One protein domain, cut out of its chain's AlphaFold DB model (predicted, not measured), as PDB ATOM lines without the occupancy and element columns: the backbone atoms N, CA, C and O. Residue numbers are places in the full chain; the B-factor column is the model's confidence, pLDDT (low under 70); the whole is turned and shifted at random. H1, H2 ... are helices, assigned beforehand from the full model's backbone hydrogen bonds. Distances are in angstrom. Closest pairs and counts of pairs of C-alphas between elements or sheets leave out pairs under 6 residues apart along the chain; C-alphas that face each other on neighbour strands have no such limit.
ATOM      1  N   GLU A 247      56.696  37.905 -51.141       89.38
ATOM      2  CA  GLU A 247      55.496  37.702 -51.971       89.38
ATOM      3  C   GLU A 247      54.589  36.563 -51.487       89.38
ATOM      4  O   GLU A 247      53.419  36.502 -51.854       89.38
ATOM      5  N   SER A 248      55.114  35.650 -50.665       94.50
ATOM      6  CA  SER A 248      54.402  34.454 -50.210       94.50
ATOM      7  C   SER A 248      54.206  34.461 -48.701       94.50
ATOM      8  O   SER A 248      55.152  34.667 -47.941       94.50
ATOM      9  N   PHE A 249      52.988  34.134 -48.262       96.12
ATOM     10  CA  PHE A 249      52.682  33.953 -46.843       96.12
ATOM     11  C   PHE A 249      53.545  32.855 -46.206       96.12
ATOM     12  O   PHE A 249      54.000  33.006 -45.078       96.12
ATOM     13  N   CYS A 250      53.850  31.783 -46.946       95.94
ATOM     14  CA  CYS A 250      54.711  30.709 -46.451       95.94
ATOM     15  C   CYS A 250      56.133  31.207 -46.157       95.94
ATOM     16  O   CYS A 250      56.713  30.849 -45.136       95.94
ATOM     17  N   ASP A 251      56.691  32.057 -47.023       96.50
ATOM     18  CA  ASP A 251      58.003  32.652 -46.768       96.50
ATOM     19  C   ASP A 251      57.947  33.668 -45.629       96.50
ATOM     20  O   ASP A 251      58.862  33.686 -44.807       96.50
ATOM     21  N   LEU A 252      56.861  34.443 -45.516       97.44
ATOM     22  CA  LEU A 252      56.658  35.336 -44.378       97.44
ATOM     23  C   LEU A 252      56.661  34.561 -43.056       97.44
ATOM     24  O   LEU A 252      57.313  35.004 -42.122       97.44
ATOM     25  N   VAL A 253      56.013  33.395 -42.987       97.62
ATOM     26  CA  VAL A 253      55.992  32.536 -41.789       97.62
ATOM     27  C   VAL A 253      57.365  31.934 -41.484       97.62
ATOM     28  O   VAL A 253      57.747  31.839 -40.321       97.62
ATOM     29  N   LYS A 254      58.151  31.562 -42.503       97.75
ATOM     30  CA  LYS A 254      59.536  31.094 -42.290       97.75
ATOM     31  C   LYS A 254      60.426  32.184 -41.691       97.75
ATOM     32  O   LYS A 254      61.287  31.870 -40.878       97.75
ATOM     33  N   VAL A 255      60.231  33.442 -42.100       97.62
ATOM     34  CA  VAL A 255      60.953  34.589 -41.524       97.62
ATOM     35  C   VAL A 255      60.375  34.963 -40.157       97.62
ATOM     36  O   VAL A 255      61.122  35.209 -39.219       97.62
ATOM     37  N   PHE A 256      59.055  34.992 -40.017       97.19
ATOM     38  CA  PHE A 256      58.347  35.404 -38.810       97.19
ATOM     39  C   PHE A 256      57.301  34.353 -38.436       97.19
ATOM     40  O   PHE A 256      56.147  34.449 -38.863       97.19
ATOM     41  N   PRO A 257      57.653  33.357 -37.608       95.44
ATOM     42  CA  PRO A 257      56.724  32.291 -37.238       95.44
ATOM     43  C   PRO A 257      55.418  32.785 -36.595       95.44
ATOM     44  O   PRO A 257      54.384  32.129 -36.702       95.44
ATOM     45  N   THR A 258      55.425  33.961 -35.959       94.88
ATOM     46  CA  THR A 258      54.218  34.576 -35.378       94.88
ATOM     47  C   THR A 258      53.194  35.024 -36.421       94.88
ATOM     48  O   THR A 258      52.020  35.166 -36.076       94.88
ATOM     49  N   ALA A 259      53.591  35.185 -37.691       96.44
ATOM     50  CA  ALA A 259      52.705  35.535 -38.798       96.44
ATOM     51  C   ALA A 259      51.566  34.516 -38.982       96.44
ATOM     52  O   ALA A 259      50.477  34.888 -39.425       96.44
ATOM     53  N   GLU A 260      51.777  33.255 -38.585       96.69
ATOM     54  CA  GLU A 260      50.818  32.157 -38.758       96.69
ATOM     55  C   GLU A 260      49.451  32.452 -38.120       96.69
ATOM     56  O   GLU A 260      48.409  32.079 -38.654       96.69
ATOM     57  N   LYS A 261      49.405  33.209 -37.014       95.62
ATOM     58  CA  LYS A 261      48.135  33.543 -36.340       95.62
ATOM     59  C   LYS A 261      47.200  34.425 -37.183       95.62
ATOM     60  O   LYS A 261      45.993  34.490 -36.926       95.62
ATOM     61  N   TYR A 262      47.743  35.104 -38.192       95.50
ATOM     62  CA  TYR A 262      46.992  35.940 -39.125       95.50
ATOM     63  C   TYR A 262      46.619  35.217 -40.424       95.50
ATOM     64  O   TYR A 262      46.060  35.838 -41.330       95.50
ATOM     65  N   ASN A 263      46.877  33.913 -40.519       95.69
ATOM     66  CA  ASN A 263      46.504  33.116 -41.676       95.69
ATOM     67  C   ASN A 263      44.974  33.122 -41.874       95.69
ATOM     68  O   ASN A 263      44.196  32.875 -40.945       95.69
ATOM     69  N   ARG A 264      44.533  33.436 -43.091       94.88
ATOM     70  CA  ARG A 264      43.138  33.383 -43.567       94.88
ATOM     71  C   ARG A 264      43.032  32.551 -44.853       94.88
ATOM     72  O   ARG A 264      42.150  32.766 -45.679       94.88
ATOM     73  N   GLY A 265      43.951  31.603 -45.040       91.31
ATOM     74  CA  GLY A 265      44.059  30.804 -46.256       91.31
ATOM     75  C   GLY A 265      44.396  31.675 -47.465       91.31
ATOM     76  O   GLY A 265      45.220  32.587 -47.379       91.31
ATOM     77  N   ASN A 266      43.721  31.425 -48.588       88.88
ATOM     78  CA  ASN A 266      43.952  32.141 -49.847       88.88
ATOM     79  C   ASN A 266      43.547  33.626 -49.805       88.88
ATOM     80  O   ASN A 266      43.903  34.368 -50.715       88.88
ATOM     81  N   GLU A 267      42.810  34.063 -48.779       91.88
ATOM     82  CA  GLU A 267      42.396  35.464 -48.618       91.88
ATOM     83  C   GLU A 267      43.393  36.297 -47.789       91.88
ATOM     84  O   GLU A 267      43.167  37.484 -47.584       91.88
ATOM     85  N   THR A 268      44.490  35.708 -47.296       94.06
ATOM     86  CA  THR A 268      45.448  36.395 -46.409       94.06
ATOM     87  C   THR A 268      46.099  37.608 -47.082       94.06
ATOM     88  O   THR A 268      46.764  37.463 -48.107       94.06
ATOM     89  N   ASP A 269      45.999  38.794 -46.468       94.94
ATOM     90  CA  ASP A 269      46.749  39.973 -46.922       94.94
ATOM     91  C   ASP A 269      48.125  40.015 -46.242       94.94
ATOM     92  O   ASP A 269      48.261  40.348 -45.065       94.94
ATOM     93  N   ILE A 270      49.163  39.663 -47.002       96.00
ATOM     94  CA  ILE A 270      50.548  39.531 -46.520       96.00
ATOM     95  C   ILE A 270      51.090  40.850 -45.950       96.00
ATOM     96  O   ILE A 270      51.830  40.826 -44.968       96.00
ATOM     97  N   GLN A 271      50.717  41.998 -46.529       96.25
ATOM     98  CA  GLN A 271      51.203  43.301 -46.064       96.25
ATOM     99  C   GLN A 271      50.583  43.653 -44.712       96.25
ATOM    100  O   GLN A 271      51.289  44.139 -43.830       96.25
ATOM    101  N   PHE A 272      49.297  43.343 -44.514       97.00
ATOM    102  CA  PHE A 272      48.662  43.485 -43.205       97.00
ATOM    103  C   PHE A 272      49.361  42.620 -42.152       97.00
ATOM    104  O   PHE A 272      49.690  43.109 -41.072       97.00
ATOM    105  N   VAL A 273      49.643  41.353 -42.473       97.50
ATOM    106  CA  VAL A 273      50.336  40.455 -41.537       97.50
ATOM    107  C   VAL A 273      51.734  40.966 -41.198       97.50
ATOM    108  O   VAL A 273      52.081  41.032 -40.020       97.50
ATOM    109  N   LEU A 274      52.516  41.377 -42.201       97.50
ATOM    110  CA  LEU A 274      53.846  41.952 -41.995       97.50
ATOM    111  C   LEU A 274      53.790  43.184 -41.083       97.50
ATOM    112  O   LEU A 274      54.614  43.315 -40.179       97.50
ATOM    113  N   ALA A 275      52.807  44.060 -41.288       96.88
ATOM    114  CA  ALA A 275      52.630  45.251 -40.473       96.88
ATOM    115  C   ALA A 275      52.320  44.912 -39.008       96.88
ATOM    116  O   ALA A 275      52.903  45.498 -38.096       96.88
ATOM    117  N   MET A 276      51.452  43.925 -38.777       96.06
ATOM    118  CA  MET A 276      51.120  43.474 -37.428       96.06
ATOM    119  C   MET A 276      52.307  42.807 -36.733       96.06
ATOM    120  O   MET A 276      52.616  43.167 -35.599       96.06
ATOM    121  N   VAL A 277      53.032  41.919 -37.420       95.44
ATOM    122  CA  VAL A 277      54.277  41.321 -36.905       95.44
ATOM    123  C   VAL A 277      55.278  42.414 -36.532       95.44
ATOM    124  O   VAL A 277      55.838  42.401 -35.435       95.44
ATOM    125  N   ALA A 278      55.450  43.414 -37.401       95.06
ATOM    126  CA  ALA A 278      56.340  44.530 -37.134       95.06
ATOM    127  C   ALA A 278      55.918  45.348 -35.905       95.06
ATOM    128  O   ALA A 278      56.786  45.864 -35.216       95.06
ATOM    129  N   LEU A 279      54.629  45.458 -35.582       93.50
ATOM    130  CA  LEU A 279      54.156  46.181 -34.393       93.50
ATOM    131  C   LEU A 279      54.221  45.361 -33.104       93.50
ATOM    132  O   LEU A 279      54.376  45.926 -32.017       93.50
ATOM    133  N   GLU A 280      54.072  44.046 -33.208       90.94
ATOM    134  CA  GLU A 280      54.025  43.141 -32.062       90.94
ATOM    135  C   GLU A 280      55.407  42.684 -31.614       90.94
ATOM    136  O   GLU A 280      55.672  42.610 -30.415       90.94
ATOM    137  N   GLU A 281      56.296  42.400 -32.564       87.50
ATOM    138  CA  GLU A 281      57.647  41.930 -32.269       87.50
ATOM    139  C   GLU A 281      58.668  43.071 -32.154       87.50
ATOM    140  O   GLU A 281      59.817  42.856 -31.750       87.50
ATOM    141  N   ALA A 282      58.297  44.304 -32.516       74.25
ATOM    142  CA  ALA A 282      59.235  45.417 -32.486       74.25
ATOM    143  C   ALA A 282      59.614  45.861 -31.074       74.25
ATOM    144  O   ALA A 282      58.800  46.346 -30.291       74.25
ATOM    145  N   SER A 283      60.924  45.882 -30.841       72.44
ATOM    146  CA  SER A 283      61.572  46.559 -29.716       72.44
ATOM    147  C   SER A 283      61.997  48.006 -30.020       72.44
ATOM    148  O   SER A 283      62.506  48.694 -29.137       72.44
ATOM    149  N   SER A 284      61.829  48.487 -31.261       85.56
ATOM    150  CA  SER A 284      62.361  49.783 -31.710       85.56
ATOM    151  C   SER A 284      61.357  50.615 -32.506       85.56
ATOM    152  O   SER A 284      60.675  50.072 -33.376       85.56
ATOM    153  N   ALA A 285      61.391  51.936 -32.311       88.94
ATOM    154  CA  ALA A 285      60.512  52.907 -32.970       88.94
ATOM    155  C   ALA A 285      60.507  52.811 -34.509       88.94
ATOM    156  O   ALA A 285      59.440  52.847 -35.106       88.94
ATOM    157  N   SER A 286      61.661  52.598 -35.160       91.44
ATOM    158  CA  SER A 286      61.744  52.458 -36.627       91.44
ATOM    159  C   SER A 286      60.882  51.311 -37.175       91.44
ATOM    160  O   SER A 286      60.267  51.449 -38.224       91.44
ATOM    161  N   LYS A 287      60.812  50.182 -36.461       93.25
ATOM    162  CA  LYS A 287      60.020  49.006 -36.868       93.25
ATOM    163  C   LYS A 287      58.528  49.222 -36.618       93.25
ATOM    164  O   LYS A 287      57.704  48.808 -37.423       93.25
ATOM    165  N   GLN A 288      58.196  49.922 -35.532       94.00
ATOM    166  CA  GLN A 288      56.817  50.308 -35.232       94.00
ATOM    167  C   GLN A 288      56.288  51.293 -36.276       94.00
ATOM    168  O   GLN A 288      55.200  51.093 -36.799       94.00
ATOM    169  N   LEU A 289      57.089  52.302 -36.636       95.19
ATOM    170  CA  LEU A 289      56.758  53.243 -37.703       95.19
ATOM    171  C   LEU A 289      56.530  52.520 -39.033       95.19
ATOM    172  O   LEU A 289      55.506  52.735 -39.663       95.19
ATOM    173  N   PHE A 290      57.420  51.594 -39.399       96.81
ATOM    174  CA  PHE A 290      57.256  50.750 -40.586       96.81
ATOM    175  C   PHE A 290      55.920  49.988 -40.599       96.81
ATOM    176  O   PHE A 290      55.211  50.002 -41.603       96.81
ATOM    177  N   GLY A 291      55.534  49.372 -39.478       96.38
ATOM    178  CA  GLY A 291      54.234  48.712 -39.364       96.38
ATOM    179  C   GLY A 291      53.054  49.683 -39.496       96.38
ATOM    180  O   GLY A 291      52.118  49.411 -40.245       96.38
ATOM    181  N   LEU A 292      53.096  50.836 -38.817       96.31
ATOM    182  CA  LEU A 292      52.027  51.839 -38.910       96.31
ATOM    183  C   LEU A 292      51.889  52.425 -40.320       96.31
ATOM    184  O   LEU A 292      50.762  52.612 -40.774       96.31
ATOM    185  N   ASP A 293      52.996  52.673 -41.020       96.81
ATOM    186  CA  ASP A 293      52.975  53.212 -42.382       96.81
ATOM    187  C   ASP A 293      52.318  52.234 -43.361       96.81
ATOM    188  O   ASP A 293      51.464  52.633 -44.154       96.81
ATOM    189  N   ILE A 294      52.628  50.933 -43.261       96.88
ATOM    190  CA  ILE A 294      51.949  49.911 -44.071       96.88
ATOM    191  C   ILE A 294      50.448  49.888 -43.759       96.88
ATOM    192  O   ILE A 294      49.629  49.858 -44.679       96.88
ATOM    193  N   LEU A 295      50.058  49.916 -42.479       96.88
ATOM    194  CA  LEU A 295      48.639  49.937 -42.110       96.88
ATOM    195  C   LEU A 295      47.930  51.181 -42.656       96.88
ATOM    196  O   LEU A 295      46.816  51.054 -43.164       96.88
ATOM    197  N   LEU A 296      48.577  52.350 -42.611       96.69
ATOM    198  CA  LEU A 296      48.046  53.595 -43.163       96.69
ATOM    199  C   LEU A 296      47.813  53.490 -44.677       96.69
ATOM    200  O   LEU A 296      46.744  53.872 -45.159       96.69
ATOM    201  N   GLU A 297      48.774  52.941 -45.425       95.12
ATOM    202  CA  GLU A 297      48.634  52.675 -46.864       95.12
ATOM    203  C   GLU A 297      47.444  51.741 -47.155       95.12
ATOM    204  O   GLU A 297      46.661  51.992 -48.077       95.12
ATOM    205  N   LEU A 298      47.279  50.681 -46.355       94.31
ATOM    206  CA  LEU A 298      46.212  49.692 -46.530       94.31
ATOM    207  C   LEU A 298      44.820  50.279 -46.271       94.31
ATOM    208  O   LEU A 298      43.917  50.073 -47.086       94.31
ATOM    209  N   ILE A 299      44.635  51.029 -45.179       94.06
ATOM    210  CA  ILE A 299      43.326  51.614 -44.838       94.06
ATOM    211  C   ILE A 299      42.950  52.798 -45.736       94.06
ATOM    212  O   ILE A 299      41.761  53.068 -45.912       94.06
ATOM    213  N   SER A 300      43.943  53.487 -46.313       93.00
ATOM    214  CA  SER A 300      43.728  54.624 -47.221       93.00
ATOM    215  C   SER A 300      43.189  54.186 -48.587       93.00
ATOM    216  O   SER A 300      42.618  54.997 -49.314       93.00
ATOM    217  N   ASN A 301      43.339  52.908 -48.947       93.75
ATOM    218  CA  ASN A 301      42.726  52.325 -50.137       93.75
ATOM    219  C   ASN A 301      41.340  51.746 -49.783       93.75
ATOM    220  O   ASN A 301      41.283  50.728 -49.094       93.75
ATOM    221  N   PRO A 302      40.218  52.305 -50.282       92.00
ATOM    222  CA  PRO A 302      38.875  51.882 -49.867       92.00
ATOM    223  C   PRO A 302      38.573  50.399 -50.112       92.00
ATOM    224  O   PRO A 302      37.881  49.768 -49.315       92.00
ATOM    225  N   ILE A 303      39.109  49.833 -51.200       92.12
ATOM    226  CA  ILE A 303      38.892  48.427 -51.562       92.12
ATOM    227  C   ILE A 303      39.658  47.528 -50.593       92.12
ATOM    228  O   ILE A 303      39.067  46.635 -49.989       92.12
ATOM    229  N   ARG A 304      40.959  47.790 -50.402       91.81
ATOM    230  CA  ARG A 304      41.779  46.990 -49.479       91.81
ATOM    231  C   ARG A 304      41.293  47.144 -48.040       91.81
ATOM    232  O   ARG A 304      41.172  46.144 -47.348       91.81
ATOM    233  N   SER A 305      40.920  48.352 -47.624       93.00
ATOM    234  CA  SER A 305      40.351  48.646 -46.304       93.00
ATOM    235  C   SER A 305      39.097  47.814 -46.007       93.00
ATOM    236  O   SER A 305      39.013  47.176 -44.958       93.00
ATOM    237  N   ALA A 306      38.159  47.712 -46.960       93.12
ATOM    238  CA  ALA A 306      36.976  46.862 -46.808       93.12
ATOM    239  C   ALA A 306      37.335  45.370 -46.660       93.12
ATOM    240  O   ALA A 306      36.735  44.662 -45.846       93.12
ATOM    241  N   THR A 307      38.334  44.893 -47.409       93.62
ATOM    242  CA  THR A 307      38.851  43.521 -47.293       93.62
ATOM    243  C   THR A 307      39.503  43.275 -45.930       93.62
ATOM    244  O   THR A 307      39.177  42.289 -45.272       93.62
ATOM    245  N   ILE A 308      40.366  44.183 -45.468       96.12
ATOM    246  CA  ILE A 308      41.036  44.089 -44.165       96.12
ATOM    247  C   ILE A 308      40.019  44.097 -43.018       96.12
ATOM    248  O   ILE A 308      40.098  43.245 -42.131       96.12
ATOM    249  N   GLN A 309      39.004  44.963 -43.076       95.75
ATOM    250  CA  GLN A 309      37.932  44.980 -42.081       95.75
ATOM    251  C   GLN A 309      37.171  43.649 -42.046       95.75
ATOM    252  O   GLN A 309      36.915  43.114 -40.969       95.75
ATOM    253  N   LYS A 310      36.849  43.071 -43.210       95.38
ATOM    254  CA  LYS A 310      36.161  41.773 -43.291       95.38
ATOM    255  C   LYS A 310      37.002  40.626 -42.712       95.38
ATOM    256  O   LYS A 310      36.455  39.764 -42.030       95.38
ATOM    257  N   LEU A 311      38.303  40.590 -43.001       95.00
ATOM    258  CA  LEU A 311      39.182  39.461 -42.658       95.00
ATOM    259  C   LEU A 311      39.747  39.517 -41.235       95.00
ATOM    260  O   LEU A 311      39.956  38.476 -40.599       95.00
ATOM    261  N   TYR A 312      40.025  40.727 -40.755       96.25
ATOM    262  CA  TYR A 312      40.796  40.964 -39.535       96.25
ATOM    263  C   TYR A 312      40.062  41.823 -38.507       96.25
ATOM    264  O   TYR A 312      40.588  42.006 -37.411       96.25
ATOM    265  N   ASN A 313      38.858  42.315 -38.825       95.25
ATOM    266  CA  ASN A 313      38.116  43.259 -37.989       95.25
ATOM    267  C   ASN A 313      38.969  44.488 -37.619       95.25
ATOM    268  O   ASN A 313      39.021  44.906 -36.462       95.25
ATOM    269  N   PHE A 314      39.690  45.007 -38.614       96.19
ATOM    270  CA  PHE A 314      40.570  46.160 -38.490       96.19
ATOM    271  C   PHE A 314      40.101  47.286 -39.421       96.19
ATOM    272  O   PHE A 314      40.153  47.147 -40.645       96.19
ATOM    273  N   ASP A 315      39.665  48.405 -38.840       91.81
ATOM    274  CA  ASP A 315      39.217  49.604 -39.553       91.81
ATOM    275  C   ASP A 315      40.015  50.853 -39.132       91.81
ATOM    276  O   ASP A 315      40.954  50.804 -38.334       91.81
ATOM    277  N   HIS A 316      39.626  52.011 -39.675       91.81
ATOM    278  CA  HIS A 316      40.255  53.296 -39.364       91.81
ATOM    279  C   HIS A 316      40.202  53.669 -37.873       91.81
ATOM    280  O   HIS A 316      41.083  54.391 -37.415       91.81
ATOM    281  N   ARG A 317      39.205  53.201 -37.104       92.62
ATOM    282  CA  ARG A 317      39.113  53.498 -35.665       92.62
ATOM    283  C   ARG A 317      40.153  52.700 -34.902       92.62
ATOM    284  O   ARG A 317      40.894  53.279 -34.115       92.62
ATOM    285  N   VAL A 318      40.270  51.407 -35.216       95.00
ATOM    286  CA  VAL A 318      41.321  50.551 -34.649       95.00
ATOM    287  C   VAL A 318      42.705  51.118 -34.975       95.00
ATOM    288  O   VAL A 318      43.568  51.155 -34.103       95.00
ATOM    289  N   PHE A 319      42.913  51.619 -36.198       95.62
ATOM    290  CA  PHE A 319      44.170  52.274 -36.565       95.62
ATOM    291  C   PHE A 319      44.449  53.541 -35.740       95.62
ATOM    292  O   PHE A 319      45.560  53.690 -35.237       95.62
ATOM    293  N   ILE A 320      43.459  54.425 -35.552       93.56
ATOM    294  CA  ILE A 320      43.610  55.631 -34.717       93.56
ATOM    295  C   ILE A 320      44.036  55.247 -33.293       93.56
ATOM    296  O   ILE A 320      45.040  55.767 -32.798       93.56
ATOM    297  N   ASP A 321      43.353  54.285 -32.670       93.56
ATOM    298  CA  ASP A 321      43.697  53.811 -31.322       93.56
ATOM    299  C   ASP A 321      45.118  53.227 -31.268       93.56
ATOM    300  O   ASP A 321      45.870  53.443 -30.313       93.56
ATOM    301  N   LEU A 322      45.523  52.516 -32.323       91.94
ATOM    302  CA  LEU A 322      46.856  51.935 -32.437       91.94
ATOM    303  C   LEU A 322      47.945  53.010 -32.545       91.94
ATOM    304  O   LEU A 322      48.974  52.895 -31.881       91.94
ATOM    305  N   THR A 323      47.717  54.074 -33.320       92.75
ATOM    306  CA  THR A 323      48.676  55.188 -33.452       92.75
ATOM    307  C   THR A 323      48.876  55.954 -32.143       92.75
ATOM    308  O   THR A 323      49.982  56.414 -31.877       92.75
ATOM    309  N   ALA A 324      47.857  56.021 -31.279       89.94
ATOM    310  CA  ALA A 324      47.973  56.619 -29.946       89.94
ATOM    311  C   ALA A 324      48.730  55.725 -28.943       89.94
ATOM    312  O   ALA A 324      49.264  56.216 -27.949       89.94
ATOM    313  N   LYS A 325      48.788  54.409 -29.185       90.38
ATOM    314  CA  LYS A 325      49.457  53.439 -28.305       90.38
ATOM    315  C   LYS A 325      50.984  53.458 -28.441       90.38
ATOM    316  O   LYS A 325      51.684  53.202 -27.460       90.38
ATOM    317  N   TYR A 326      51.507  53.701 -29.641       89.12
ATOM    318  CA  TYR A 326      52.943  53.626 -29.925       89.12
ATOM    319  C   TYR A 326      53.583  55.020 -29.957       89.12
ATOM    320  O   TYR A 326      53.481  55.742 -30.945       89.12
ATOM    321  N   ASP A 327      54.311  55.374 -28.893       87.56
ATOM    322  CA  ASP A 327      55.049  56.642 -28.782       87.56
ATOM    323  C   ASP A 327      56.360  56.634 -29.602       87.56
ATOM    324  O   ASP A 327      57.473  56.596 -29.069       87.56
ATOM    325  N   ILE A 328      56.224  56.627 -30.931       89.56
ATOM    326  CA  ILE A 328      57.337  56.514 -31.891       89.56
ATOM    327  C   ILE A 328      58.322  57.678 -31.755       89.56
ATOM    328  O   ILE A 328      59.537  57.478 -31.810       89.56
ATOM    329  N   PHE A 329      57.803  58.888 -31.555       89.62
ATOM    330  CA  PHE A 329      58.598  60.114 -31.472       89.62
ATOM    331  C   PHE A 329      59.024  60.457 -30.040       89.62
ATOM    332  O   PHE A 329      59.672  61.478 -29.821       89.62
ATOM    333  N   SER A 330      58.726  59.578 -29.074       88.06
ATOM    334  CA  SER A 330      59.044  59.761 -27.654       88.06
ATOM    335  C   SER A 330      58.448  61.044 -27.051       88.06
ATOM    336  O   SER A 330      59.050  61.649 -26.159       88.06
TER     337      SER A 330
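AT A GLANCE: This is residues 247 to 330 of the 983 residues of a protein of Desulfobacteraceae bacterium (UniProt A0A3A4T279). A helical hairpin of H3 and H4 makes the core, with short H1 and H2 on H3's side away from H4, H6 beside H4, and H5 making a corner with H4. The printed part has 84 residues with six named helices, H1 to H6, and no named strand: all helix. It is compact, radius of gyration of the C-alphas 12.5 A, spanning 38 by 29 by 17 A.

IN THESE COORDINATES: H1, residues 249 to 255, begins at C-alpha 249 (52.682, 33.953, -46.843). H2 is 257 to 262, H3 270 to 280, H4 285 to 300, 22.1 A long, and H5 302 to 312. H6, 316 to 325, ends at C-alpha 325 (49.457, 53.439, -28.305).

HOW THE PARTS SIT: H2 touches H3, C-alphas of Ala 259 and Val 273 closest at 6.1 A. H3 and H4 touch at Ala 275 and Gly 291, C-alphas 4.0 A apart. H4 touches H6 with residues 292 to 299 alone, opposite ways at 13 degrees, a shallow tilt; the C-alphas of Ile 299 and His 316 are closest, 6.5 A. Every O i to N i+4 pair is within hydrogen-bond range except in H2, 0 of 2, with 3 of 3 O i to N i+3 pairs.

THE WHOLE: The C-alphas farthest apart, of Asn 266 and Ser 330, are 38.5 A apart. The printed part has no cut and no long link; no printed residue is under 70 in pLDDT.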